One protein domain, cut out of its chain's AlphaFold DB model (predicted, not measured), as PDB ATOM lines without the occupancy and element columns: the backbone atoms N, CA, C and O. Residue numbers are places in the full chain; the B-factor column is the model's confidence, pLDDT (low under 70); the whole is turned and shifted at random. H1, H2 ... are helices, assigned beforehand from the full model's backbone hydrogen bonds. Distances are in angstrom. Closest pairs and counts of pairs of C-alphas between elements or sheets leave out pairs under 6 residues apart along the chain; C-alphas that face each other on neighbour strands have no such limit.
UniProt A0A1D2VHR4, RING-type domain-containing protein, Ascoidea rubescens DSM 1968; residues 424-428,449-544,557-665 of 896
ATOM      1  N   LYS A 424      98.726 115.249 106.938       58.62
ATOM      2  CA  LYS A 424      98.101 115.992 108.027       58.62
ATOM      3  C   LYS A 424      99.172 116.304 109.077       58.62
ATOM      4  O   LYS A 424      99.467 115.467 109.919       58.62
ATOM      5  N   ILE A 425      99.792 117.481 108.999       63.06
ATOM      6  CA  ILE A 425     100.628 117.991 110.091       63.06
ATOM      7  C   ILE A 425      99.720 118.196 111.310       63.06
ATOM      8  O   ILE A 425      98.976 119.175 111.370       63.06
ATOM      9  N   HIS A 426      99.752 117.248 112.242       70.00
ATOM     10  CA  HIS A 426      99.042 117.313 113.510       70.00
ATOM     11  C   HIS A 426     100.038 117.159 114.650       70.00
ATOM     12  O   HIS A 426     100.906 116.294 114.616       70.00
ATOM     13  N   LEU A 427      99.880 117.992 115.669       74.75
ATOM     14  CA  LEU A 427     100.565 117.832 116.940       74.75
ATOM     15  C   LEU A 427     100.056 116.560 117.624       74.75
ATOM     16  O   LEU A 427      98.843 116.385 117.761       74.75
ATOM     17  N   GLU A 428     100.987 115.711 118.052       75.19
ATOM     18  CA  GLU A 428     100.712 114.459 118.758       75.19
ATOM     19  C   GLU A 428     100.266 114.711 120.213       75.19
ATOM     20  O   GLU A 428     100.757 115.624 120.891       75.19
ATOM     21  N   ARG A 449     103.066 111.520 145.222       79.75
ATOM     22  CA  ARG A 449     101.692 111.690 144.735       79.75
ATOM     23  C   ARG A 449     101.428 113.114 144.239       79.75
ATOM     24  O   ARG A 449     100.889 113.268 143.151       79.75
ATOM     25  N   PHE A 450     101.861 114.144 144.970       82.00
ATOM     26  CA  PHE A 450     101.718 115.539 144.527       82.00
ATOM     27  C   PHE A 450     102.449 115.823 143.209       82.00
ATOM     28  O   PHE A 450     101.890 116.482 142.338       82.00
ATOM     29  N   ILE A 451     103.663 115.294 143.031       81.00
ATOM     30  CA  ILE A 451     104.421 115.461 141.781       81.00
ATOM     31  C   ILE A 451     103.717 114.766 140.609       81.00
ATOM     32  O   ILE A 451     103.669 115.318 139.514       81.00
ATOM     33  N   LEU A 452     103.167 113.568 140.827       81.56
ATOM     34  CA  LEU A 452     102.423 112.842 139.795       81.56
ATOM     35  C   LEU A 452     101.129 113.565 139.406       81.56
ATOM     36  O   LEU A 452     100.823 113.643 138.220       81.56
ATOM     37  N   THR A 453     100.411 114.147 140.370       84.06
ATOM     38  CA  THR A 453      99.234 114.986 140.095       84.06
ATOM     39  C   THR A 453      99.608 116.244 139.307       84.06
ATOM     40  O   THR A 453      98.928 116.579 138.340       84.06
ATOM     41  N   ASP A 454     100.704 116.921 139.674       84.62
ATOM     42  CA  ASP A 454     101.215 118.082 138.931       84.62
ATOM     43  C   ASP A 454     101.554 117.694 137.476       84.62
ATOM     44  O   ASP A 454     101.153 118.386 136.542       84.62
ATOM     45  N   LEU A 455     102.242 116.562 137.271       84.44
ATOM     46  CA  LEU A 455     102.574 116.045 135.938       84.44
ATOM     47  C   LEU A 455     101.323 115.694 135.123       84.44
ATOM     48  O   LEU A 455     101.251 116.068 133.956       84.44
ATOM     49  N   PHE A 456     100.344 115.018 135.728       85.31
ATOM     50  CA  PHE A 456      99.076 114.670 135.080       85.31
ATOM     51  C   PHE A 456      98.349 115.915 134.564       85.31
ATOM     52  O   PHE A 456      97.986 115.977 133.391       85.31
ATOM     53  N   ASN A 457      98.214 116.938 135.412       86.12
ATOM     54  CA  ASN A 457      97.548 118.184 135.037       86.12
ATOM     55  C   ASN A 457      98.265 118.880 133.872       86.12
ATOM     56  O   ASN A 457      97.613 119.330 132.933       86.12
ATOM     57  N   ILE A 458      99.603 118.926 133.891       87.50
ATOM     58  CA  ILE A 458     100.382 119.532 132.802       87.50
ATOM     59  C   ILE A 458     100.171 118.765 131.486       87.50
ATOM     60  O   ILE A 458     100.014 119.393 130.444       87.50
ATOM     61  N   ILE A 459     100.147 117.431 131.509       87.62
ATOM     62  CA  ILE A 459      99.936 116.607 130.306       87.62
ATOM     63  C   ILE A 459      98.545 116.849 129.709       87.62
ATOM     64  O   ILE A 459      98.431 117.092 128.508       87.62
ATOM     65  N   GLU A 460      97.499 116.846 130.536       87.62
ATOM     66  CA  GLU A 460      96.126 117.122 130.093       87.62
ATOM     67  C   GLU A 460      95.989 118.532 129.494       87.62
ATOM     68  O   GLU A 460      95.408 118.705 128.418       87.62
ATOM     69  N   GLU A 461      96.598 119.542 130.129       89.44
ATOM     70  CA  GLU A 461      96.668 120.908 129.595       89.44
ATOM     71  C   GLU A 461      97.379 120.947 128.229       89.44
ATOM     72  O   GLU A 461      96.898 121.588 127.289       89.44
ATOM     73  N   LEU A 462      98.499 120.230 128.085       89.56
ATOM     74  CA  LEU A 462      99.249 120.142 126.830       89.56
ATOM     75  C   LEU A 462      98.462 119.422 125.721       89.56
ATOM     76  O   LEU A 462      98.529 119.846 124.564       89.56
ATOM     77  N   ASN A 463      97.703 118.373 126.039       90.19
ATOM     78  CA  ASN A 463      96.870 117.654 125.067       90.19
ATOM     79  C   ASN A 463      95.658 118.478 124.627       90.19
ATOM     80  O   ASN A 463      95.334 118.539 123.440       90.19
ATOM     81  N   SER A 464      95.006 119.166 125.567       89.94
ATOM     82  CA  SER A 464      93.937 120.124 125.260       89.94
ATOM     83  C   SER A 464      94.438 121.233 124.325       89.94
ATOM     84  O   SER A 464      93.833 121.506 123.284       89.94
ATOM     85  N   GLN A 465      95.611 121.801 124.623       90.88
ATOM     86  CA  GLN A 465      96.241 122.807 123.773       90.88
ATOM     87  C   GLN A 465      96.591 122.265 122.376       90.88
ATOM     88  O   GLN A 465      96.367 122.967 121.391       90.88
ATOM     89  N   ALA A 466      97.099 121.031 122.262       89.81
ATOM     90  CA  ALA A 466      97.441 120.420 120.972       89.81
ATOM     91  C   ALA A 466      96.218 120.286 120.050       89.81
ATOM     92  O   ALA A 466      96.289 120.666 118.880       89.81
ATOM     93  N   ARG A 467      95.073 119.839 120.587       90.12
ATOM     94  CA  ARG A 467      93.806 119.738 119.840       90.12
ATOM     95  C   ARG A 467      93.367 121.084 119.267       90.12
ATOM     96  O   ARG A 467      93.044 121.168 118.085       90.12
ATOM     97  N   ARG A 468      93.416 122.148 120.073       91.94
ATOM     98  CA  ARG A 468      93.055 123.501 119.620       91.94
ATOM     99  C   ARG A 468      94.046 124.053 118.592       91.94
ATOM    100  O   ARG A 468      93.632 124.610 117.580       91.94
ATOM    101  N   MET A 469      95.347 123.857 118.802       90.81
ATOM    102  CA  MET A 469      96.367 124.255 117.825       90.81
ATOM    103  C   MET A 469      96.174 123.549 116.475       90.81
ATOM    104  O   MET A 469      96.293 124.196 115.437       90.81
ATOM    105  N   ASN A 470      95.814 122.262 116.475       89.38
ATOM    106  CA  ASN A 470      95.498 121.517 115.253       89.38
ATOM    107  C   ASN A 470      94.303 122.119 114.493       89.38
ATOM    108  O   ASN A 470      94.368 122.220 113.269       89.38
ATOM    109  N   GLN A 471      93.271 122.602 115.195       90.06
ATOM    110  CA  GLN A 471      92.143 123.311 114.571       90.06
ATOM    111  C   GLN A 471      92.577 124.632 113.923       90.06
ATOM    112  O   GLN A 471      92.186 124.918 112.795       90.06
ATOM    113  N   TRP A 472      93.422 125.432 114.583       91.31
ATOM    114  CA  TRP A 472      93.939 126.675 113.990       91.31
ATOM    115  C   TRP A 472      94.834 126.422 112.765       91.31
ATOM    116  O   TRP A 472      94.828 127.216 111.822       91.31
ATOM    117  N   ILE A 473      95.594 125.320 112.756       87.12
ATOM    118  CA  ILE A 473      96.394 124.889 111.595       87.12
ATOM    119  C   ILE A 473      95.479 124.515 110.422       87.12
ATOM    120  O   ILE A 473      95.763 124.901 109.289       87.12
ATOM    121  N   GLU A 474      94.388 123.795 110.683       86.44
ATOM    122  CA  GLU A 474      93.397 123.413 109.668       86.44
ATOM    123  C   GLU A 474      92.667 124.639 109.104       86.44
ATOM    124  O   GLU A 474      92.672 124.846 107.895       86.44
ATOM    125  N   GLN A 475      92.201 125.552 109.962       88.81
ATOM    126  CA  GLN A 475      91.607 126.822 109.522       88.81
ATOM    127  C   GLN A 475      92.571 127.657 108.664       88.81
ATOM    128  O   GLN A 475      92.177 128.215 107.642       88.81
ATOM    129  N   SER A 476      93.851 127.735 109.053       86.81
ATOM    130  CA  SER A 476      94.869 128.455 108.270       86.81
ATOM    131  C   SER A 476      95.081 127.813 106.900       86.81
ATOM    132  O   SER A 476      95.283 128.502 105.904       86.81
ATOM    133  N   ARG A 477      95.042 126.481 106.850       83.12
ATOM    134  CA  ARG A 477      95.208 125.690 105.633       83.12
ATOM    135  C   ARG A 477      94.045 125.896 104.669       83.12
ATOM    136  O   ARG A 477      94.300 126.174 103.500       83.12
ATOM    137  N   ASP A 478      92.812 125.817 105.153       85.19
ATOM    138  CA  ASP A 478      91.608 125.962 104.329       85.19
ATOM    139  C   ASP A 478      91.563 127.329 103.636       85.19
ATOM    140  O   ASP A 478      91.307 127.418 102.435       85.19
ATOM    141  N   ILE A 479      91.928 128.392 104.362       84.12
ATOM    142  CA  ILE A 479      92.003 129.750 103.806       84.12
ATOM    143  C   ILE A 479      93.133 129.888 102.769       84.12
ATOM    144  O   ILE A 479      93.010 130.638 101.805       84.12
ATOM    145  N   LEU A 480      94.267 129.207 102.951       82.38
ATOM    146  CA  LEU A 480      95.406 129.339 102.036       82.38
ATOM    147  C   LEU A 480      95.268 128.494 100.758       82.38
ATOM    148  O   LEU A 480      95.845 128.866  99.732       82.38
ATOM    149  N   ILE A 481      94.504 127.398 100.813       81.50
ATOM    150  CA  ILE A 481      94.190 126.530  99.666       81.50
ATOM    151  C   ILE A 481      93.094 127.127  98.775       81.50
ATOM    152  O   ILE A 481      92.990 126.716  97.617       81.50
ATOM    153  N   SER A 482      92.303 128.079  99.284       79.56
ATOM    154  CA  SER A 482      91.238 128.720  98.511       79.56
ATOM    155  C   SER A 482      91.763 129.263  97.184       79.56
ATOM    156  O   SER A 482      92.888 129.781  97.108       79.56
ATOM    157  N   ASP A 483      90.955 129.121  96.133       69.50
ATOM    158  CA  ASP A 483      91.339 129.558  94.796       69.50
ATOM    159  C   ASP A 483      91.718 131.043  94.823       69.50
ATOM    160  O   ASP A 483      91.139 131.861  95.547       69.50
ATOM    161  N   LEU A 484      92.764 131.391  94.072       66.56
ATOM    162  CA  LEU A 484      93.063 132.795  93.837       66.56
ATOM    163  C   LEU A 484      91.895 133.412  93.071       66.56
ATOM    164  O   LEU A 484      91.337 132.776  92.181       66.56
ATOM    165  N   LEU A 485      91.556 134.659  93.399       59.97
ATOM    166  CA  LEU A 485      90.505 135.395  92.699       59.97
ATOM    167  C   LEU A 485      90.708 135.319  91.178       59.97
ATOM    168  O   LEU A 485      91.711 135.816  90.656       59.97
ATOM    169  N   SER A 486      89.744 134.713  90.480       50.03
ATOM    170  CA  SER A 486      89.705 134.634  89.023       50.03
ATOM    171  C   SER A 486      89.026 135.866  88.419       50.03
ATOM    172  O   SER A 486      87.922 136.222  88.815       50.03
ATOM    173  N   TYR A 487      89.717 136.461  87.446       45.59
ATOM    174  CA  TYR A 487      89.347 137.337  86.319       45.59
ATOM    175  C   TYR A 487      88.112 138.278  86.337       45.59
ATOM    176  O   TYR A 487      88.238 139.372  85.805       45.59
ATOM    177  N   GLU A 488      86.967 137.975  86.954       42.16
ATOM    178  CA  GLU A 488      85.692 138.673  86.667       42.16
ATOM    179  C   GLU A 488      85.021 139.374  87.863       42.16
ATOM    180  O   GLU A 488      83.798 139.352  87.959       42.16
ATOM    181  N   LEU A 489      85.733 139.953  88.839       48.25
ATOM    182  CA  LEU A 489      85.060 140.295  90.108       48.25
ATOM    183  C   LEU A 489      85.214 141.740  90.604       48.25
ATOM    184  O   LEU A 489      86.258 142.389  90.513       48.25
ATOM    185  N   LYS A 490      84.072 142.231  91.104       50.94
ATOM    186  CA  LYS A 490      83.780 143.560  91.654       50.94
ATOM    187  C   LYS A 490      84.639 143.815  92.896       50.94
ATOM    188  O   LYS A 490      85.031 142.882  93.589       50.94
ATOM    189  N   GLY A 491      84.890 145.085  93.228       54.75
ATOM    190  CA  GLY A 491      85.773 145.478  94.342       54.75
ATOM    191  C   GLY A 491      85.435 144.881  95.723       54.75
ATOM    192  O   GLY A 491      86.288 144.901  96.607       54.75
ATOM    193  N   GLU A 492      84.235 144.327  95.905       55.53
ATOM    194  CA  GLU A 492      83.794 143.644  97.128       55.53
ATOM    195  C   GLU A 492      84.544 142.322  97.376       55.53
ATOM    196  O   GLU A 492      84.953 142.050  98.503       55.53
ATOM    197  N   GLU A 493      84.827 141.544  96.330       61.62
ATOM    198  CA  GLU A 493      85.440 140.213  96.468       61.62
ATOM    199  C   GLU A 493      86.948 140.281  96.712       61.62
ATOM    200  O   GLU A 493      87.510 139.517  97.496       61.62
ATOM    201  N   TYR A 494      87.599 141.291  96.132       67.00
ATOM    202  CA  TYR A 494      88.980 141.634  96.459       67.00
ATOM    203  C   TYR A 494      89.145 142.015  97.938       67.00
ATOM    204  O   TYR A 494      90.095 141.587  98.599       67.00
ATOM    205  N   GLY A 495      88.190 142.783  98.477       67.31
ATOM    206  CA  GLY A 495      88.147 143.111  99.899       67.31
ATOM    207  C   GLY A 495      88.051 141.860 100.771       67.31
ATOM    208  O   GLY A 495      88.785 141.743 101.752       67.31
ATOM    209  N   GLN A 496      87.216 140.894 100.385       71.00
ATOM    210  CA  GLN A 496      87.034 139.645 101.122       71.00
ATOM    211  C   GLN A 496      88.310 138.789 101.178       71.00
ATOM    212  O   GLN A 496      88.687 138.334 102.259       71.00
ATOM    213  N   SER A 497      89.045 138.643 100.073       74.12
ATOM    214  CA  SER A 497      90.312 137.895 100.085       74.12
ATOM    215  C   SER A 497      91.399 138.551 100.940       74.12
ATOM    216  O   SER A 497      92.201 137.848 101.559       74.12
ATOM    217  N   LEU A 498      91.431 139.886 101.030       74.50
ATOM    218  CA  LEU A 498      92.332 140.586 101.953       74.50
ATOM    219  C   LEU A 498      91.962 140.319 103.419       74.50
ATOM    220  O   LEU A 498      92.854 140.046 104.228       74.50
ATOM    221  N   LEU A 499      90.664 140.329 103.754       77.69
ATOM    222  CA  LEU A 499      90.183 139.984 105.099       77.69
ATOM    223  C   LEU A 499      90.587 138.552 105.483       77.69
ATOM    224  O   LEU A 499      91.014 138.303 106.609       77.69
ATOM    225  N   GLU A 500      90.498 137.606 104.551       81.38
ATOM    226  CA  GLU A 500      90.934 136.221 104.753       81.38
ATOM    227  C   GLU A 500      92.443 136.107 105.022       81.38
ATOM    228  O   GLU A 500      92.856 135.388 105.936       81.38
ATOM    229  N   GLN A 501      93.284 136.866 104.307       80.62
ATOM    230  CA  GLN A 501      94.726 136.922 104.595       80.62
ATOM    231  C   GLN A 501      95.015 137.528 105.979       80.62
ATOM    232  O   GLN A 501      95.922 137.074 106.684       80.62
ATOM    233  N   ASP A 502      94.235 138.521 106.411       82.31
ATOM    234  CA  ASP A 502      94.314 139.057 107.773       82.31
ATOM    235  C   ASP A 502      93.978 138.010 108.835       82.31
ATOM    236  O   ASP A 502      94.714 137.891 109.819       82.31
ATOM    237  N   LYS A 503      92.937 137.197 108.617       85.94
ATOM    238  CA  LYS A 503      92.576 136.093 109.520       85.94
ATOM    239  C   LYS A 503      93.732 135.096 109.686       85.94
ATOM    240  O   LYS A 503      94.084 134.768 110.821       85.94
ATOM    241  N   VAL A 504      94.396 134.688 108.596       87.12
ATOM    242  CA  VAL A 504      95.568 133.780 108.646       87.12
ATOM    243  C   VAL A 504      96.729 134.382 109.439       87.12
ATOM    244  O   VAL A 504      97.358 133.691 110.242       87.12
ATOM    245  N   CYS A 505      96.997 135.682 109.286       85.12
ATOM    246  CA  CYS A 505      98.038 136.353 110.065       85.12
ATOM    247  C   CYS A 505      97.775 136.262 111.576       85.12
ATOM    248  O   CYS A 505      98.686 135.944 112.347       85.12
ATOM    249  N   TYR A 506      96.533 136.492 112.009       85.94
ATOM    250  CA  TYR A 506      96.170 136.363 113.420       85.94
ATOM    251  C   TYR A 506      96.252 134.916 113.919       85.94
ATOM    252  O   TYR A 506      96.763 134.699 115.020       85.94
ATOM    253  N   LEU A 507      95.849 133.932 113.105       89.38
ATOM    254  CA  LEU A 507      96.017 132.508 113.419       89.38
ATOM    255  C   LEU A 507      97.497 132.147 113.629       89.38
ATOM    256  O   LEU A 507      97.839 131.510 114.623       89.38
ATOM    257  N   PHE A 508      98.403 132.631 112.776       87.62
ATOM    258  CA  PHE A 508      99.849 132.430 112.933       87.62
ATOM    259  C   PHE A 508     100.409 133.064 114.213       87.62
ATOM    260  O   PHE A 508     101.216 132.440 114.902       87.62
ATOM    261  N   ILE A 509      99.971 134.279 114.566       85.56
ATOM    262  CA  ILE A 509     100.380 134.946 115.816       85.56
ATOM    263  C   ILE A 509      99.950 134.121 117.034       85.56
ATOM    264  O   ILE A 509     100.710 133.981 117.996       85.56
ATOM    265  N   VAL A 510      98.726 133.595 117.013       89.19
ATOM    266  CA  VAL A 510      98.177 132.784 118.103       89.19
ATOM    267  C   VAL A 510      98.879 131.430 118.187       89.19
ATOM    268  O   VAL A 510      99.253 131.025 119.288       89.19
ATOM    269  N   LEU A 511      99.173 130.788 117.052       89.25
ATOM    270  CA  LEU A 511      99.969 129.559 116.991       89.25
ATOM    271  C   LEU A 511     101.380 129.754 117.563       89.25
ATOM    272  O   LEU A 511     101.807 128.962 118.400       89.25
ATOM    273  N   GLU A 512     102.089 130.825 117.194       87.94
ATOM    274  CA  GLU A 512     103.408 131.158 117.761       87.94
ATOM    275  C   GLU A 512     103.357 131.354 119.284       87.94
ATOM    276  O   GLU A 512     104.192 130.830 120.030       87.94
ATOM    277  N   LYS A 513     102.333 132.063 119.776       87.69
ATOM    278  CA  LYS A 513     102.109 132.227 121.219       87.69
ATOM    279  C   LYS A 513     101.802 130.899 121.907       87.69
ATOM    280  O   LYS A 513     102.318 130.652 122.995       87.69
ATOM    281  N   ALA A 514     101.006 130.035 121.285       89.50
ATOM    282  CA  ALA A 514     100.684 128.718 121.818       89.50
ATOM    283  C   ALA A 514     101.922 127.804 121.873       89.50
ATOM    284  O   ALA A 514     102.163 127.179 122.904       89.50
ATOM    285  N   PHE A 515     102.783 127.812 120.847       89.31
ATOM    286  CA  PHE A 515     104.083 127.126 120.891       89.31
ATOM    287  C   PHE A 515     104.973 127.644 122.023       89.31
ATOM    288  O   PHE A 515     105.641 126.856 122.700       89.31
ATOM    289  N   LEU A 516     104.967 128.957 122.274       88.06
ATOM    290  CA  LEU A 516     105.681 129.519 123.412       88.06
ATOM    291  C   LEU A 516     105.097 129.034 124.749       88.06
ATOM    292  O   LEU A 516     105.856 128.622 125.627       88.06
ATOM    293  N   HIS A 517     103.773 129.055 124.911       88.62
ATOM    294  CA  HIS A 517     103.105 128.540 126.108       88.62
ATOM    295  C   HIS A 517     103.445 127.062 126.353       88.62
ATOM    296  O   HIS A 517     103.801 126.695 127.475       88.62
ATOM    297  N   ARG A 518     103.436 126.238 125.296       90.00
ATOM    298  CA  ARG A 518     103.854 124.829 125.334       90.00
ATOM    299  C   ARG A 518     105.289 124.690 125.840       90.00
ATOM    300  O   ARG A 518     105.570 123.915 126.752       90.00
ATOM    301  N   LYS A 519     106.200 125.509 125.308       88.69
ATOM    302  CA  LYS A 519     107.612 125.535 125.711       88.69
ATOM    303  C   LYS A 519     107.806 125.943 127.175       88.69
ATOM    304  O   LYS A 519     108.678 125.379 127.836       88.69
ATOM    305  N   ILE A 520     107.011 126.887 127.682       87.50
ATOM    306  CA  ILE A 520     107.025 127.308 129.094       87.50
ATOM    307  C   ILE A 520     106.517 126.181 130.003       87.50
ATOM    308  O   ILE A 520     107.137 125.914 131.032       87.50
ATOM    309  N   ALA A 521     105.444 125.483 129.621       88.69
ATOM    310  CA  ALA A 521     104.919 124.350 130.387       88.69
ATOM    311  C   ALA A 521     105.932 123.195 130.500       88.69
ATOM    312  O   ALA A 521     106.022 122.545 131.542       88.69
ATOM    313  N   ILE A 522     106.751 122.981 129.467       88.81
ATOM    314  CA  ILE A 522     107.792 121.944 129.465       88.81
ATOM    315  C   ILE A 522     109.035 122.393 130.252       88.81
ATOM    316  O   ILE A 522     109.482 121.684 131.153       88.81
ATOM    317  N   ASN A 523     109.593 123.570 129.941       86.81
ATOM    318  CA  ASN A 523     110.930 123.976 130.402       86.81
ATOM    319  C   ASN A 523     110.952 124.974 131.572       86.81
ATOM    320  O   ASN A 523     112.030 125.218 132.118       86.81
ATOM    321  N   GLY A 524     109.815 125.568 131.936       82.38
ATOM    322  CA  GLY A 524     109.746 126.719 132.842       82.38
ATOM    323  C   GLY A 524     109.913 128.061 132.117       82.38
ATOM    324  O   GLY A 524     110.143 128.115 130.904       82.38
ATOM    325  N   ARG A 525     109.762 129.180 132.840       75.31
ATOM    326  CA  ARG A 525     109.884 130.523 132.248       75.31
ATOM    327  C   ARG A 525     111.349 130.901 132.009       75.31
ATOM    328  O   ARG A 525     112.237 130.577 132.787       75.31
ATOM    329  N   SER A 526     111.596 131.670 130.948       72.75
ATOM    330  CA  SER A 526     112.892 132.301 130.668       72.75
ATOM    331  C   SER A 526     112.681 133.751 130.245       72.75
ATOM    332  O   SER A 526     111.782 134.036 129.454       72.75
ATOM    333  N   SER A 527     113.538 134.661 130.717       62.44
ATOM    334  CA  SER A 527     113.493 136.092 130.374       62.44
ATOM    335  C   SER A 527     113.646 136.374 128.876       62.44
ATOM    336  O   SER A 527     113.254 137.433 128.406       62.44
ATOM    337  N   ASN A 528     114.219 135.437 128.117       72.31
ATOM    338  CA  ASN A 528     114.534 135.637 126.702       72.31
ATOM    339  C   ASN A 528     113.380 135.249 125.769       72.31
ATOM    340  O   ASN A 528     113.421 135.560 124.582       72.31
ATOM    341  N   TYR A 529     112.370 134.543 126.271       76.94
ATOM    342  CA  TYR A 529     111.328 133.969 125.428       76.94
ATOM    343  C   TYR A 529     110.395 135.007 124.800       76.94
ATOM    344  O   TYR A 529     110.043 134.857 123.633       76.94
ATOM    345  N   GLU A 530     110.047 136.067 125.530       71.69
ATOM    346  CA  GLU A 530     109.207 137.157 125.013       71.69
ATOM    347  C   GLU A 530     109.912 137.897 123.867       71.69
ATOM    348  O   GLU A 530     109.339 138.060 122.793       71.69
ATOM    349  N   LEU A 531     111.200 138.215 124.040       70.12
ATOM    350  CA  LEU A 531     112.020 138.840 122.997       70.12
ATOM    351  C   LEU A 531     112.157 137.940 121.755       70.12
ATOM    352  O   LEU A 531     112.074 138.411 120.623       70.12
ATOM    353  N   VAL A 532     112.366 136.633 121.945       74.44
ATOM    354  CA  VAL A 532     112.465 135.670 120.833       74.44
ATOM    355  C   VAL A 532     111.138 135.552 120.081       74.44
ATOM    356  O   VAL A 532     111.156 135.455 118.855       74.44
ATOM    357  N   LEU A 533     110.004 135.585 120.786       76.12
ATOM    358  CA  LEU A 533     108.676 135.587 120.175       76.12
ATOM    359  C   LEU A 533     108.457 136.846 119.330       76.12
ATOM    360  O   LEU A 533     108.038 136.725 118.182       76.12
ATOM    361  N   GLU A 534     108.782 138.029 119.858       71.00
ATOM    362  CA  GLU A 534     108.683 139.288 119.108       71.00
ATOM    363  C   GLU A 534     109.517 139.240 117.823       71.00
ATOM    364  O   GLU A 534     109.002 139.519 116.741       71.00
ATOM    365  N   ILE A 535     110.771 138.781 117.910       70.50
ATOM    366  CA  ILE A 535     111.647 138.617 116.741       70.50
ATOM    367  C   ILE A 535     111.065 137.603 115.740       70.50
ATOM    368  O   ILE A 535     111.157 137.824 114.531       70.50
ATOM    369  N   SER A 536     110.490 136.492 116.216       74.38
ATOM    370  CA  SER A 536     109.878 135.456 115.366       74.38
ATOM    371  C   SER A 536     108.685 136.018 114.590       74.38
ATOM    372  O   SER A 536     108.657 135.938 113.365       74.38
ATOM    373  N   ILE A 537     107.764 136.690 115.289       74.62
ATOM    374  CA  ILE A 537     106.590 137.340 114.694       74.62
ATOM    375  C   ILE A 537     107.030 138.382 113.657       74.62
ATOM    376  O   ILE A 537     106.528 138.380 112.534       74.62
ATOM    377  N   SER A 538     108.014 139.231 113.973       68.25
ATOM    378  CA  SER A 538     108.526 140.221 113.016       68.25
ATOM    379  C   SER A 538     109.124 139.587 111.753       68.25
ATOM    380  O   SER A 538     108.963 140.136 110.665       68.25
ATOM    381  N   LYS A 539     109.792 138.431 111.865       69.75
ATOM    382  CA  LYS A 539     110.365 137.705 110.716       69.75
ATOM    383  C   LYS A 539     109.324 136.992 109.857       69.75
ATOM    384  O   LYS A 539     109.575 136.785 108.676       69.75
ATOM    385  N   MET A 540     108.186 136.601 110.422       68.44
ATOM    386  CA  MET A 540     107.136 135.911 109.666       68.44
ATOM    387  C   MET A 540     106.356 136.855 108.746       68.44
ATOM    388  O   MET A 540     105.896 136.430 107.693       68.44
ATOM    389  N   PHE A 541     106.251 138.140 109.103       66.81
ATOM    390  CA  PHE A 541     105.406 139.115 108.400       66.81
ATOM    391  C   PHE A 541     106.198 140.249 107.733       66.81
ATOM    392  O   PHE A 541     105.771 141.404 107.740       66.81
ATOM    393  N   VAL A 542     107.341 139.925 107.121       54.31
ATOM    394  CA  VAL A 542     108.262 140.893 106.480       54.31
ATOM    395  C   VAL A 542     107.552 141.850 105.512       54.31
ATOM    396  O   VAL A 542     107.884 143.031 105.466       54.31
ATOM    397  N   HIS A 543     106.544 141.371 104.777       51.62
ATOM    398  CA  HIS A 543     105.855 142.151 103.742       51.62
ATOM    399  C   HIS A 543     104.658 142.979 104.241       51.62
ATOM    400  O   HIS A 543     104.161 143.812 103.483       51.62
ATOM    401  N   ARG A 544     104.215 142.802 105.498       56.91
ATOM    402  CA  ARG A 544     103.068 143.530 106.078       56.91
ATOM    403  C   ARG A 544     103.471 144.871 106.711       56.91
ATOM    404  O   ARG A 544     102.683 145.804 106.709       56.91
ATOM    405  N   ARG A 557      84.658 145.511 111.441       72.62
ATOM    406  CA  ARG A 557      84.297 145.000 112.784       72.62
ATOM    407  C   ARG A 557      84.562 143.494 112.915       72.62
ATOM    408  O   ARG A 557      85.086 143.056 113.928       72.62
ATOM    409  N   GLU A 558      84.340 142.767 111.827       77.38
ATOM    410  CA  GLU A 558      84.635 141.348 111.647       77.38
ATOM    411  C   GLU A 558      86.072 140.914 112.014       77.38
ATOM    412  O   GLU A 558      86.244 139.893 112.676       77.38
ATOM    413  N   ILE A 559      87.123 141.659 111.636       78.62
ATOM    414  CA  ILE A 559      88.512 141.285 111.979       78.62
ATOM    415  C   ILE A 559      88.774 141.473 113.470       78.62
ATOM    416  O   ILE A 559      89.444 140.644 114.086       78.62
ATOM    417  N   GLU A 560      88.289 142.570 114.054       79.19
ATOM    418  CA  GLU A 560      88.479 142.814 115.485       79.19
ATOM    419  C   GLU A 560      87.675 141.804 116.318       79.19
ATOM    420  O   GLU A 560      88.212 141.265 117.281       79.19
ATOM    421  N   GLU A 561      86.458 141.448 115.897       85.25
ATOM    422  CA  GLU A 561      85.668 140.365 116.501       85.25
ATOM    423  C   GLU A 561      86.397 139.013 116.420       85.25
ATOM    424  O   GLU A 561      86.537 138.323 117.432       85.25
ATOM    425  N   PHE A 562      86.948 138.664 115.253       86.38
ATOM    426  CA  PHE A 562      87.726 137.434 115.070       86.38
ATOM    427  C   PHE A 562      88.990 137.406 115.941       86.38
ATOM    428  O   PHE A 562      89.312 136.406 116.581       86.38
ATOM    429  N   LYS A 563      89.704 138.531 116.019       83.69
ATOM    430  CA  LYS A 563      90.903 138.690 116.846       83.69
ATOM    431  C   LYS A 563      90.598 138.577 118.339       83.69
ATOM    432  O   LYS A 563      91.385 137.960 119.058       83.69
ATOM    433  N   GLU A 564      89.509 139.171 118.822       85.25
ATOM    434  CA  GLU A 564      89.088 139.027 120.221       85.25
ATOM    435  C   GLU A 564      88.633 137.594 120.527       85.25
ATOM    436  O   GLU A 564      89.021 137.047 121.559       85.25
ATOM    437  N   SER A 565      87.927 136.941 119.598       90.62
ATOM    438  CA  SER A 565      87.574 135.520 119.709       90.62
ATOM    439  C   SER A 565      88.820 134.634 119.847       90.62
ATOM    440  O   SER A 565      88.943 133.905 120.829       90.62
ATOM    441  N   LEU A 566      89.812 134.769 118.960       88.62
ATOM    442  CA  LEU A 566      91.052 133.988 119.036       88.62
ATOM    443  C   LEU A 566      91.865 134.251 120.315       88.62
ATOM    444  O   LEU A 566      92.528 133.351 120.833       88.62
ATOM    445  N   LYS A 567      91.845 135.482 120.842       86.62
ATOM    446  CA  LYS A 567      92.482 135.791 122.132       86.62
ATOM    447  C   LYS A 567      91.798 135.063 123.284       86.62
ATOM    448  O   LYS A 567      92.506 134.582 124.169       86.62
ATOM    449  N   ALA A 568      90.467 135.003 123.282       88.44
ATOM    450  CA  ALA A 568      89.707 134.260 124.280       88.44
ATOM    451  C   ALA A 568      90.037 132.763 124.201       88.44
ATOM    452  O   ALA A 568      90.427 132.179 125.209       88.44
ATOM    453  N   GLU A 569      90.030 132.179 122.998       91.31
ATOM    454  CA  GLU A 569      90.399 130.773 122.794       91.31
ATOM    455  C   GLU A 569      91.828 130.463 123.268       91.31
ATOM    456  O   GLU A 569      92.063 129.446 123.918       91.31
ATOM    457  N   LEU A 570      92.796 131.346 122.986       89.12
ATOM    458  CA  LEU A 570      94.177 131.189 123.452       89.12
ATOM    459  C   LEU A 570      94.288 131.231 124.980       89.12
ATOM    460  O   LEU A 570      95.143 130.545 125.542       89.12
ATOM    461  N   LEU A 571      93.468 132.051 125.641       86.94
ATOM    462  CA  LEU A 571      93.435 132.161 127.097       86.94
ATOM    463  C   LEU A 571      92.839 130.898 127.735       86.94
ATOM    464  O   LEU A 571      93.359 130.439 128.749       86.94
ATOM    465  N   GLU A 572      91.800 130.320 127.126       88.25
ATOM    466  CA  GLU A 572      91.166 129.073 127.578       88.25
ATOM    467  C   GLU A 572      92.135 127.885 127.571       88.25
ATOM    468  O   GLU A 572      92.143 127.088 128.506       88.25
ATOM    469  N   VAL A 573      92.983 127.777 126.542       87.00
ATOM    470  CA  VAL A 573      93.957 126.676 126.394       87.00
ATOM    471  C   VAL A 573      95.356 127.025 126.915       87.00
ATOM    472  O   VAL A 573      96.343 126.357 126.586       87.00
ATOM    473  N   GLN A 574      95.484 128.105 127.690       86.88
ATOM    474  CA  GLN A 574      96.758 128.523 128.264       86.88
ATOM    475  C   GLN A 574      97.117 127.642 129.479       86.88
ATOM    476  O   GLN A 574      96.383 127.662 130.467       86.88
ATOM    477  N   PRO A 575      98.276 126.951 129.478       85.06
ATOM    478  CA  PRO A 575      98.711 126.142 130.609       85.06
ATOM    479  C   PRO A 575      98.860 126.972 131.886       85.06
ATOM    480  O   PRO A 575      99.329 128.119 131.855       85.06
ATOM    481  N   THR A 576      98.539 126.384 133.033       80.81
ATOM    482  CA  THR A 576      98.550 127.060 134.344       80.81
ATOM    483  C   THR A 576      99.935 127.591 134.726       80.81
ATOM    484  O   THR A 576     100.060 128.651 135.355       80.81
ATOM    485  N   SER A 577     100.992 126.924 134.254       71.69
ATOM    486  CA  SER A 577     102.394 127.366 134.337       71.69
ATOM    487  C   SER A 577     102.632 128.784 133.788       71.69
ATOM    488  O   SER A 577     103.506 129.510 134.270       71.69
ATOM    489  N   CYS A 578     101.817 129.238 132.832       69.62
ATOM    490  CA  CYS A 578     101.920 130.564 132.228       69.62
ATOM    491  C   CYS A 578     101.228 131.667 133.054       69.62
ATOM    492  O   CYS A 578     101.505 132.848 132.847       69.62
ATOM    493  N   GLN A 579     100.377 131.348 134.031       67.44
ATOM    494  CA  GLN A 579      99.563 132.354 134.734       67.44
ATOM    495  C   GLN A 579     100.234 132.918 136.005       67.44
ATOM    496  O   GLN A 579      99.982 134.058 136.397       67.44
ATOM    497  N   ARG A 580     101.150 132.179 136.650       60.19
ATOM    498  CA  ARG A 580     101.725 132.565 137.959       60.19
ATOM    499  C   ARG A 580     103.146 133.129 137.834       60.19
ATOM    500  O   ARG A 580     104.090 132.404 137.547       60.19
ATOM    501  N   LYS A 581     103.326 134.433 138.089       53.88
ATOM    502  CA  LYS A 581     104.604 135.174 137.921       53.88
ATOM    503  C   LYS A 581     105.744 134.800 138.894       53.88
ATOM    504  O   LYS A 581     106.811 135.391 138.788       53.88
ATOM    505  N   LYS A 582     105.537 133.902 139.867       48.19
ATOM    506  CA  LYS A 582     106.456 133.743 141.019       48.19
ATOM    507  C   LYS A 582     107.008 132.339 141.294       48.19
ATOM    508  O   LYS A 582     107.838 132.230 142.188       48.19
ATOM    509  N   PHE A 583     106.607 131.290 140.572       49.50
ATOM    510  CA  PHE A 583     107.045 129.926 140.898       49.50
ATOM    511  C   PHE A 583     107.225 129.059 139.639       49.50
ATOM    512  O   PHE A 583     106.237 128.643 139.042       49.50
ATOM    513  N   ASP A 584     108.475 128.739 139.283       54.12
ATOM    514  CA  ASP A 584     108.858 127.825 138.180       54.12
ATOM    515  C   ASP A 584     108.517 126.337 138.453       54.12
ATOM    516  O   ASP A 584     108.725 125.461 137.611       54.12
ATOM    517  N   PHE A 585     107.927 126.042 139.616       56.97
ATOM    518  CA  PHE A 585     107.642 124.694 140.127       56.97
ATOM    519  C   PHE A 585     106.457 123.961 139.467       56.97
ATOM    520  O   PHE A 585     106.163 122.835 139.868       56.97
ATOM    521  N   PHE A 586     105.786 124.578 138.491       70.00
ATOM    522  CA  PHE A 586     104.612 124.033 137.784       70.00
ATOM    523  C   PHE A 586     104.907 123.682 136.312       70.00
ATOM    524  O   PHE A 586     104.008 123.674 135.482       70.00
ATOM    525  N   SER A 587     106.175 123.436 135.971       87.31
ATOM    526  CA  SER A 587     106.593 122.935 134.653       87.31
ATOM    527  C   SER A 587     107.021 121.467 134.732       87.31
ATOM    528  O   SER A 587     107.345 120.981 135.820       87.31
ATOM    529  N   MET A 588     107.084 120.756 133.600       87.06
ATOM    530  CA  MET A 588     107.598 119.373 133.576       87.06
ATOM    531  C   MET A 588     109.045 119.312 134.086       87.06
ATOM    532  O   MET A 588     109.389 118.445 134.888       87.06
ATOM    533  N   LYS A 589     109.882 120.284 133.702       86.94
ATOM    534  CA  LYS A 589     111.242 120.433 134.233       86.94
ATOM    535  C   LYS A 589     111.260 120.765 135.730       86.94
ATOM    536  O   LYS A 589     112.067 120.204 136.462       86.94
ATOM    537  N   GLY A 590     110.338 121.598 136.210       86.25
ATOM    538  CA  GLY A 590     110.159 121.848 137.644       86.25
ATOM    539  C   GLY A 590     109.756 120.586 138.419       86.25
ATOM    540  O   GLY A 590     110.228 120.364 139.535       86.25
ATOM    541  N   CYS A 591     108.943 119.713 137.819       85.38
ATOM    542  CA  CYS A 591     108.631 118.395 138.376       85.38
ATOM    543  C   CYS A 591     109.871 117.490 138.406       85.38
ATOM    544  O   CYS A 591     110.119 116.852 139.426       85.38
ATOM    545  N   LEU A 592     110.703 117.494 137.356       86.38
ATOM    546  CA  LEU A 592     111.997 116.794 137.345       86.38
ATOM    547  C   LEU A 592     112.944 117.295 138.445       86.38
ATOM    548  O   LEU A 592     113.578 116.490 139.125       86.38
ATOM    549  N   GLU A 593     113.016 118.607 138.677       85.56
ATOM    550  CA  GLU A 593     113.813 119.186 139.766       85.56
ATOM    551  C   GLU A 593     113.313 118.734 141.147       85.56
ATOM    552  O   GLU A 593     114.125 118.353 141.997       85.56
ATOM    553  N   LYS A 594     111.986 118.686 141.356       85.38
ATOM    554  CA  LYS A 594     111.379 118.111 142.570       85.38
ATOM    555  C   LYS A 594     111.752 116.630 142.724       85.38
ATOM    556  O   LYS A 594     112.215 116.244 143.797       85.38
ATOM    557  N   ILE A 595     111.644 115.827 141.662       83.94
ATOM    558  CA  ILE A 595     112.018 114.399 141.648       83.94
ATOM    559  C   ILE A 595     113.498 114.228 142.020       83.94
ATOM    560  O   ILE A 595     113.820 113.467 142.931       83.94
ATOM    561  N   CYS A 596     114.396 114.999 141.405       84.69
ATOM    562  CA  CYS A 596     115.833 114.961 141.690       84.69
ATOM    563  C   CYS A 596     116.155 115.395 143.129       84.69
ATOM    564  O   CYS A 596     117.070 114.860 143.758       84.69
ATOM    565  N   SER A 597     115.419 116.369 143.672       83.69
ATOM    566  CA  SER A 597     115.574 116.787 145.069       83.69
ATOM    567  C   SER A 597     115.165 115.679 146.046       83.69
ATOM    568  O   SER A 597     115.878 115.445 147.022       83.69
ATOM    569  N   LEU A 598     114.091 114.936 145.741       80.06
ATOM    570  CA  LEU A 598     113.672 113.772 146.521       80.06
ATOM    571  C   LEU A 598     114.712 112.648 146.425       80.06
ATOM    572  O   LEU A 598     115.113 112.135 147.464       80.06
ATOM    573  N   GLN A 599     115.259 112.352 145.237       76.88
ATOM    574  CA  GLN A 599     116.364 111.383 145.073       76.88
ATOM    575  C   GLN A 599     117.592 111.726 145.928       76.88
ATOM    576  O   GLN A 599     118.237 110.839 146.476       76.88
ATOM    577  N   LYS A 600     117.916 113.014 146.091       77.06
ATOM    578  CA  LYS A 600     119.027 113.447 146.956       77.06
ATOM    579  C   LYS A 600     118.709 113.297 148.448       77.06
ATOM    580  O   LYS A 600     119.618 113.051 149.239       77.06
ATOM    581  N   GLN A 601     117.442 113.445 148.840       70.69
ATOM    582  CA  GLN A 601     116.979 113.274 150.226       70.69
ATOM    583  C   GLN A 601     116.852 111.794 150.631       70.69
ATOM    584  O   GLN A 601     117.047 111.464 151.798       70.69
ATOM    585  N   VAL A 602     116.630 110.899 149.666       60.28
ATOM    586  CA  VAL A 602     116.511 109.436 149.825       60.28
ATOM    587  C   VAL A 602     117.737 108.775 150.482       60.28
ATOM    588  O   VAL A 602     117.604 107.716 151.096       60.28
ATOM    589  N   ASN A 603     118.913 109.414 150.459       57.06
ATOM    590  CA  ASN A 603     120.110 108.933 151.165       57.06
ATOM    591  C   ASN A 603     120.012 109.029 152.707       57.06
ATOM    592  O   ASN A 603     120.924 108.592 153.405       57.06
ATOM    593  N   LYS A 604     118.911 109.570 153.252       55.25
ATOM    594  CA  LYS A 604     118.611 109.656 154.690       55.25
ATOM    595  C   LYS A 604     117.313 108.894 155.019       55.25
ATOM    596  O   LYS A 604     116.259 109.500 155.105       55.25
ATOM    597  N   SER A 605     117.390 107.564 155.139       54.50
ATOM    598  CA  SER A 605     116.458 106.639 155.842       54.50
ATOM    599  C   SER A 605     114.912 106.727 155.683       54.50
ATOM    600  O   SER A 605     114.235 105.926 156.316       54.50
ATOM    601  N   GLU A 606     114.324 107.593 154.848       58.62
ATOM    602  CA  GLU A 606     112.855 107.805 154.756       58.62
ATOM    603  C   GLU A 606     112.119 107.039 153.628       58.62
ATOM    604  O   GLU A 606     110.892 107.045 153.606       58.62
ATOM    605  N   PHE A 607     112.814 106.378 152.692       65.00
ATOM    606  CA  PHE A 607     112.186 105.731 151.517       65.00
ATOM    607  C   PHE A 607     112.490 104.233 151.423       65.00
ATOM    608  O   PHE A 607     113.660 103.835 151.541       65.00
ATOM    609  N   THR A 608     111.467 103.426 151.113       69.12
ATOM    610  CA  THR A 608     111.612 101.986 150.822       69.12
ATOM    611  C   THR A 608     112.363 101.758 149.507       69.12
ATOM    612  O   THR A 608     112.323 102.593 148.605       69.12
ATOM    613  N   THR A 609     113.048 100.620 149.357       70.19
ATOM    614  CA  THR A 609     113.762 100.250 148.116       70.19
ATOM    615  C   THR A 609     112.852 100.283 146.882       70.19
ATOM    616  O   THR A 609     113.227 100.850 145.860       70.19
ATOM    617  N   ARG A 610     111.611  99.799 147.016       70.62
ATOM    618  CA  ARG A 610     110.592  99.797 145.952       70.62
ATOM    619  C   ARG A 610     110.161 101.206 145.516       70.62
ATOM    620  O   ARG A 610     109.867 101.423 144.345       70.62
ATOM    621  N   GLU A 611     110.106 102.174 146.432       70.50
ATOM    622  CA  GLU A 611     109.790 103.573 146.096       70.50
ATOM    623  C   GLU A 611     110.940 104.262 145.352       70.50
ATOM    624  O   GLU A 611     110.684 105.107 144.493       70.50
ATOM    625  N   ARG A 612     112.194 103.881 145.628       72.25
ATOM    626  CA  ARG A 612     113.378 104.414 144.930       72.25
ATOM    627  C   ARG A 612     113.414 103.971 143.474       72.25
ATOM    628  O   ARG A 612     113.541 104.818 142.597       72.25
ATOM    629  N   GLU A 613     113.212 102.678 143.229       73.94
ATOM    630  CA  GLU A 613     113.139 102.109 141.876       73.94
ATOM    631  C   GLU A 613     112.013 102.761 141.058       73.94
ATOM    632  O   GLU A 613     112.223 103.194 139.925       73.94
ATOM    633  N   LYS A 614     110.823 102.926 141.655       76.00
ATOM    634  CA  LYS A 614     109.696 103.620 141.007       76.00
ATOM    635  C   LYS A 614     110.041 105.068 140.643       76.00
ATOM    636  O   LYS A 614     109.697 105.524 139.554       76.00
ATOM    637  N   LEU A 615     110.712 105.795 141.535       77.69
ATOM    638  CA  LEU A 615     111.052 107.203 141.333       77.69
ATOM    639  C   LEU A 615     112.168 107.392 140.289       77.69
ATOM    640  O   LEU A 615     112.127 108.359 139.528       77.69
ATOM    641  N   GLU A 616     113.108 106.449 140.180       81.19
ATOM    642  CA  GLU A 616     114.086 106.392 139.083       81.19
ATOM    643  C   GLU A 616     113.426 106.131 137.724       81.19
ATOM    644  O   GLU A 616     113.733 106.831 136.756       81.19
ATOM    645  N   ILE A 617     112.467 105.200 137.655       81.69
ATOM    646  CA  ILE A 617     111.704 104.919 136.427       81.69
ATOM    647  C   ILE A 617     110.915 106.157 135.980       81.69
ATOM    648  O   ILE A 617     110.949 106.511 134.798       81.69
ATOM    649  N   ILE A 618     110.236 106.841 136.910       81.81
ATOM    650  CA  ILE A 618     109.510 108.087 136.616       81.81
ATOM    651  C   ILE A 618     110.485 109.161 136.119       81.81
ATOM    652  O   ILE A 618     110.217 109.790 135.098       81.81
ATOM    653  N   ASN A 619     111.629 109.352 136.788       85.06
ATOM    654  CA  ASN A 619     112.630 110.339 136.373       85.06
ATOM    655  C   ASN A 619     113.124 110.075 134.941       85.06
ATOM    656  O   ASN A 619     113.141 110.982 134.106       85.06
ATOM    657  N   PHE A 620     113.466 108.822 134.632       85.81
ATOM    658  CA  PHE A 620     113.914 108.420 133.302       85.81
ATOM    659  C   PHE A 620     112.840 108.673 132.233       85.81
ATOM    660  O   PHE A 620     113.124 109.303 131.212       85.81
ATOM    661  N   LYS A 621     111.595 108.243 132.480       84.75
ATOM    662  CA  LYS A 621     110.479 108.430 131.540       84.75
ATOM    663  C   LYS A 621     110.146 109.903 131.310       84.75
ATOM    664  O   LYS A 621     110.064 110.328 130.161       84.75
ATOM    665  N   VAL A 622     110.010 110.696 132.376       85.62
ATOM    666  CA  VAL A 622     109.708 112.134 132.270       85.62
ATOM    667  C   VAL A 622     110.844 112.865 131.549       85.62
ATOM    668  O   VAL A 622     110.574 113.690 130.681       85.62
ATOM    669  N   THR A 623     112.108 112.531 131.831       87.69
ATOM    670  CA  THR A 623     113.271 113.114 131.133       87.69
ATOM    671  C   THR A 623     113.242 112.803 129.637       87.69
ATOM    672  O   THR A 623     113.444 113.704 128.821       87.69
ATOM    673  N   LYS A 624     112.940 111.553 129.264       87.88
ATOM    674  CA  LYS A 624     112.812 111.138 127.861       87.88
ATOM    675  C   LYS A 624     111.700 111.910 127.146       87.88
ATOM    676  O   LYS A 624     111.946 112.452 126.071       87.88
ATOM    677  N   VAL A 625     110.520 112.013 127.760       86.94
ATOM    678  CA  VAL A 625     109.372 112.726 127.178       86.94
ATOM    679  C   VAL A 625     109.651 114.223 127.047       86.94
ATOM    680  O   VAL A 625     109.390 114.800 125.999       86.94
ATOM    681  N   VAL A 626     110.257 114.864 128.052       87.75
ATOM    682  CA  VAL A 626     110.665 116.279 127.959       87.75
ATOM    683  C   VAL A 626     111.635 116.513 126.794       87.75
ATOM    684  O   VAL A 626     111.528 117.533 126.112       87.75
ATOM    685  N   GLY A 627     112.563 115.583 126.542       86.44
ATOM    686  CA  GLY A 627     113.438 115.618 125.364       86.44
ATOM    687  C   GLY A 627     112.644 115.536 124.058       86.44
ATOM    688  O   GLY A 627     112.701 116.460 123.250       86.44
ATOM    689  N   GLN A 628     111.821 114.494 123.915       86.69
ATOM    690  CA  GLN A 628     110.985 114.267 122.728       86.69
ATOM    691  C   GLN A 628     110.069 115.456 122.415       86.69
ATOM    692  O   GLN A 628     109.931 115.844 121.260       86.69
ATOM    693  N   LEU A 629     109.476 116.083 123.433       86.50
ATOM    694  CA  LEU A 629     108.607 117.243 123.245       86.50
ATOM    695  C   LEU A 629     109.358 118.492 122.795       86.50
ATOM    696  O   LEU A 629     108.820 119.274 122.014       86.50
ATOM    697  N   ASN A 630     110.582 118.701 123.277       87.31
ATOM    698  CA  ASN A 630     111.403 119.818 122.823       87.31
ATOM    699  C   ASN A 630     111.813 119.652 121.354       87.31
ATOM    700  O   ASN A 630     111.735 120.625 120.599       87.31
ATOM    701  N   ASP A 631     112.181 118.434 120.950       86.00
ATOM    702  CA  ASP A 631     112.515 118.112 119.559       86.00
ATOM    703  C   ASP A 631     111.278 118.244 118.656       86.00
ATOM    704  O   ASP A 631     111.313 118.943 117.643       86.00
ATOM    705  N   SER A 632     110.141 117.701 119.100       84.75
ATOM    706  CA  SER A 632     108.844 117.792 118.423       84.75
ATOM    707  C   SER A 632     108.368 119.239 118.243       84.75
ATOM    708  O   SER A 632     107.879 119.597 117.174       84.75
ATOM    709  N   ILE A 633     108.541 120.123 119.237       84.31
ATOM    710  CA  ILE A 633     108.220 121.554 119.083       84.31
ATOM    711  C   ILE A 633     109.070 122.185 117.983       84.31
ATOM    712  O   ILE A 633     108.551 122.979 117.199       84.31
ATOM    713  N   LEU A 634     110.369 121.879 117.938       83.50
ATOM    714  CA  LEU A 634     111.272 122.452 116.944       83.50
ATOM    715  C   LEU A 634     110.917 121.968 115.533       83.50
ATOM    716  O   LEU A 634     110.845 122.788 114.618       83.50
ATOM    717  N   GLU A 635     110.664 120.670 115.378       83.19
ATOM    718  CA  GLU A 635     110.292 120.048 114.108       83.19
ATOM    719  C   GLU A 635     108.935 120.543 113.607       83.19
ATOM    720  O   GLU A 635     108.857 121.086 112.510       83.19
ATOM    721  N   HIS A 636     107.881 120.476 114.427       81.44
ATOM    722  CA  HIS A 636     106.555 120.963 114.039       81.44
ATOM    723  C   HIS A 636     106.564 122.453 113.719       81.44
ATOM    724  O   HIS A 636     105.986 122.868 112.716       81.44
ATOM    725  N   LYS A 637     107.249 123.270 114.531       82.88
ATOM    726  CA  LYS A 637     107.383 124.702 114.253       82.88
ATOM    727  C   LYS A 637     108.081 124.925 112.913       82.88
ATOM    728  O   LYS A 637     107.632 125.763 112.141       82.88
ATOM    729  N   LYS A 638     109.142 124.172 112.616       82.25
ATOM    730  CA  LYS A 638     109.839 124.251 111.332       82.25
ATOM    731  C   LYS A 638     108.913 123.860 110.177       82.25
ATOM    732  O   LYS A 638     108.697 124.675 109.291       82.25
ATOM    733  N   THR A 639     108.301 122.683 110.225       79.25
ATOM    734  CA  THR A 639     107.473 122.149 109.135       79.25
ATOM    735  C   THR A 639     106.225 122.999 108.880       79.25
ATOM    736  O   THR A 639     105.968 123.385 107.744       79.25
ATOM    737  N   ILE A 640     105.479 123.373 109.931       78.50
ATOM    738  CA  ILE A 640     104.251 124.180 109.807       78.50
ATOM    739  C   ILE A 640     104.571 125.557 109.225       78.50
ATOM    740  O   ILE A 640     103.914 126.000 108.284       78.50
ATOM    741  N   PHE A 641     105.567 126.248 109.782       79.06
ATOM    742  CA  PHE A 641     105.856 127.619 109.383       79.06
ATOM    743  C   PHE A 641     106.692 127.714 108.107       79.06
ATOM    744  O   PHE A 641     106.554 128.709 107.410       79.06
ATOM    745  N   GLU A 642     107.512 126.730 107.736       76.75
ATOM    746  CA  GLU A 642     108.165 126.732 106.417       76.75
ATOM    747  C   GLU A 642     107.132 126.565 105.294       76.75
ATOM    748  O   GLU A 642     107.150 127.329 104.327       76.75
ATOM    749  N   GLU A 643     106.185 125.635 105.440       74.69
ATOM    750  CA  GLU A 643     105.184 125.360 104.406       74.69
ATOM    751  C   GLU A 643     104.089 126.434 104.348       74.69
ATOM    752  O   GLU A 643     103.859 127.036 103.292       74.69
ATOM    753  N   LEU A 644     103.445 126.742 105.482       78.50
ATOM    754  CA  LEU A 644     102.336 127.697 105.504       78.50
ATOM    755  C   LEU A 644     102.808 129.147 105.338       78.50
ATOM    756  O   LEU A 644     102.132 129.905 104.642       78.50
ATOM    757  N   ASN A 645     103.966 129.553 105.891       80.56
ATOM    758  CA  ASN A 645     104.447 130.924 105.658       80.56
ATOM    759  C   ASN A 645     104.896 131.126 104.215       80.56
ATOM    760  O   ASN A 645     104.729 132.226 103.698       80.56
ATOM    761  N   SER A 646     105.472 130.114 103.558       80.19
ATOM    762  CA  SER A 646     105.858 130.233 102.146       80.19
ATOM    763  C   SER A 646     104.633 130.496 101.265       80.19
ATOM    764  O   SER A 646     104.624 131.437 100.465       80.19
ATOM    765  N   MET A 647     103.554 129.734 101.480       79.88
ATOM    766  CA  MET A 647     102.284 129.925 100.779       79.88
ATOM    767  C   MET A 647     101.632 131.272 101.122       79.88
ATOM    768  O   MET A 647     101.276 132.022 100.212       79.88
ATOM    769  N   TYR A 648     101.543 131.622 102.409       83.31
ATOM    770  CA  TYR A 648     101.020 132.914 102.866       83.31
ATOM    771  C   TYR A 648     101.794 134.090 102.255       83.31
ATOM    772  O   TYR A 648     101.193 134.967 101.645       83.31
ATOM    773  N   ASN A 649     103.127 134.090 102.333       82.56
ATOM    774  CA  ASN A 649     103.953 135.168 101.786       82.56
ATOM    775  C   ASN A 649     103.816 135.279 100.264       82.56
ATOM    776  O   ASN A 649     103.734 136.388  99.741       82.56
ATOM    777  N   THR A 650     103.740 134.151  99.552       80.75
ATOM    778  CA  THR A 650     103.543 134.155  98.095       80.75
ATOM    779  C   THR A 650     102.164 134.717  97.720       80.75
ATOM    780  O   THR A 650     102.072 135.524  96.796       80.75
ATOM    781  N   ARG A 651     101.102 134.366  98.462       81.50
ATOM    782  CA  ARG A 651      99.751 134.931  98.271       81.50
ATOM    783  C   ARG A 651      99.696 136.421  98.602       81.50
ATOM    784  O   ARG A 651      99.137 137.194  97.829       81.50
ATOM    785  N   VAL A 652     100.301 136.843  99.712       79.50
ATOM    786  CA  VAL A 652     100.405 138.263 100.084       79.50
ATOM    787  C   VAL A 652     101.136 139.049  98.999       79.50
ATOM    788  O   VAL A 652     100.695 140.139  98.647       79.50
ATOM    789  N   GLU A 653     102.206 138.497  98.423       77.25
ATOM    790  CA  GLU A 653     102.915 139.142  97.318       77.25
ATOM    791  C   GLU A 653     102.044 139.234  96.054       77.25
ATOM    792  O   GLU A 653     102.014 140.289  95.429       77.25
ATOM    793  N   TYR A 654     101.271 138.198  95.707       82.00
ATOM    794  CA  TYR A 654     100.296 138.268  94.607       82.00
ATOM    795  C   TYR A 654      99.290 139.416  94.803       82.00
ATOM    796  O   TYR A 654      99.153 140.273  93.927       82.00
ATOM    797  N   TYR A 655      98.637 139.488  95.969       78.25
ATOM    798  CA  TYR A 655      97.669 140.549  96.262       78.25
ATOM    799  C   TYR A 655      98.322 141.930  96.344       78.25
ATOM    800  O   TYR A 655      97.745 142.905  95.873       78.25
ATOM    801  N   ARG A 656      99.553 142.027  96.859       80.38
ATOM    802  CA  ARG A 656     100.339 143.266  96.841       80.38
ATOM    803  C   ARG A 656     100.584 143.742  95.411       80.38
ATOM    804  O   ARG A 656     100.398 144.922  95.133       80.38
ATOM    805  N   GLN A 657     100.982 142.852  94.501       79.75
ATOM    806  CA  GLN A 657     101.195 143.202  93.093       79.75
ATOM    807  C   GLN A 657      99.882 143.623  92.420       79.75
ATOM    808  O   GLN A 657      99.855 144.631  91.715       79.75
ATOM    809  N   LEU A 658      98.780 142.918  92.691       81.06
ATOM    810  CA  LEU A 658      97.449 143.292  92.206       81.06
ATOM    811  C   LEU A 658      97.032 144.682  92.722       81.06
ATOM    812  O   LEU A 658      96.619 145.527  91.924       81.06
ATOM    813  N   GLN A 659      97.225 144.954  94.018       78.31
ATOM    814  CA  GLN A 659      96.995 146.267  94.625       78.31
ATOM    815  C   GLN A 659      97.846 147.338  93.954       78.31
ATOM    816  O   GLN A 659      97.323 148.380  93.582       78.31
ATOM    817  N   MET A 660      99.144 147.087  93.767       79.19
ATOM    818  CA  MET A 660     100.058 148.038  93.141       79.19
ATOM    819  C   MET A 660      99.614 148.390  91.721       79.19
ATOM    820  O   MET A 660      99.603 149.569  91.377       79.19
ATOM    821  N   ILE A 661      99.213 147.404  90.909       80.25
ATOM    822  CA  ILE A 661      98.717 147.644  89.546       80.25
ATOM    823  C   ILE A 661      97.402 148.437  89.580       80.25
ATOM    824  O   ILE A 661      97.262 149.396  88.818       80.25
ATOM    825  N   SER A 662      96.479 148.103  90.486       81.12
ATOM    826  CA  SER A 662      95.218 148.835  90.661       81.12
ATOM    827  C   SER A 662      95.433 150.270  91.158       81.12
ATOM    828  O   SER A 662      94.798 151.200  90.670       81.12
ATOM    829  N   ASP A 663      96.347 150.481  92.103       79.56
ATOM    830  CA  ASP A 663      96.698 151.802  92.633       79.56
ATOM    831  C   ASP A 663      97.382 152.667  91.584       79.56
ATOM    832  O   ASP A 663      97.282 153.892  91.600       79.56
ATOM    833  N   SER A 664      98.049 152.026  90.628       79.81
ATOM    834  CA  SER A 664      98.782 152.692  89.563       79.81
ATOM    835  C   SER A 664      97.895 153.483  88.590       79.81
ATOM    836  O   SER A 664      98.430 154.317  87.850       79.81
ATOM    837  N   VAL A 665      96.583 153.214  88.606       82.56
ATOM    838  CA  VAL A 665      95.537 153.857  87.793       82.56
ATOM    839  C   VAL A 665      94.502 154.614  88.638       82.56
ATOM    840  O   VAL A 665      93.493 155.071  88.104       82.56
TER     841      VAL A 665
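AT A GLANCE: This is residues 424 to 428, 449 to 544 and 557 to 665 of the 896 residues of the protein "RING-type domain-containing protein" of Ascoidea rubescens DSM 1968 (UniProt A0A1D2VHR4). The domain is a long rod of helices: H6 runs most of its length, the hairpin of H1 and H2 lies along it, and H5 continues the line of H2 end to end. These four form a bundle, helices running along one another at shallow tilts, while the shorter H3 and H4 pack on H2. The printed part has 210 residues, with six named helices, H1 to H6 in chain order, and no named strand; the class is all helix. It is loose, with a radius of gyration of the C-alphas of 22.2 A and spans of 85 by 30 by 25 A.

IN THESE COORDINATES: H6, residues 609 to 663, measures 77.6 A, from C-alpha 609 at (113.762, 100.250, 148.116) to C-alpha 663 at (96.698, 151.802, 92.633). H1, residues 449 to 481, begins at (101.692, 111.690, 144.735) and measures 48.0 A; H2, residues 491 to 523, 48.9 A. H3 is residues 529 to 540, H4 557 to 572 and H5 588 to 601.

HOW THE PARTS SIT: H2 is the hub, touching the other five helices. H2 and H6 run opposite ways at 20 degrees, a shallow tilt; their closest C-alphas, Ile 522 and Val 626, are 6.5 A apart. H1 and H2 form a hairpin, closest at C-alphas 476 and 504, 5.4 A. H2 and H5 touch only at their ends, C-alphas 522 and 588 being closest at 4.9 A. H4 touches residues 499 to 514 of H2 alone, closest at C-alphas 563 and 506, 6.7 A. H3 and H4 are apart. In each helix every O i to N i+4 pair is within hydrogen-bond range.

THE WHOLE: The farthest C-alphas, Ser 605 and Val 665, are 85.4 A apart. Residues 429 to 448 and 545 to 556 are not printed; the C-alpha gaps are 26.1 A and 20.0 A. The link from H4 to H5 is long. Mean pLDDT of the printed part is 78.4, with 38 residues under 70, among them 483 to 495.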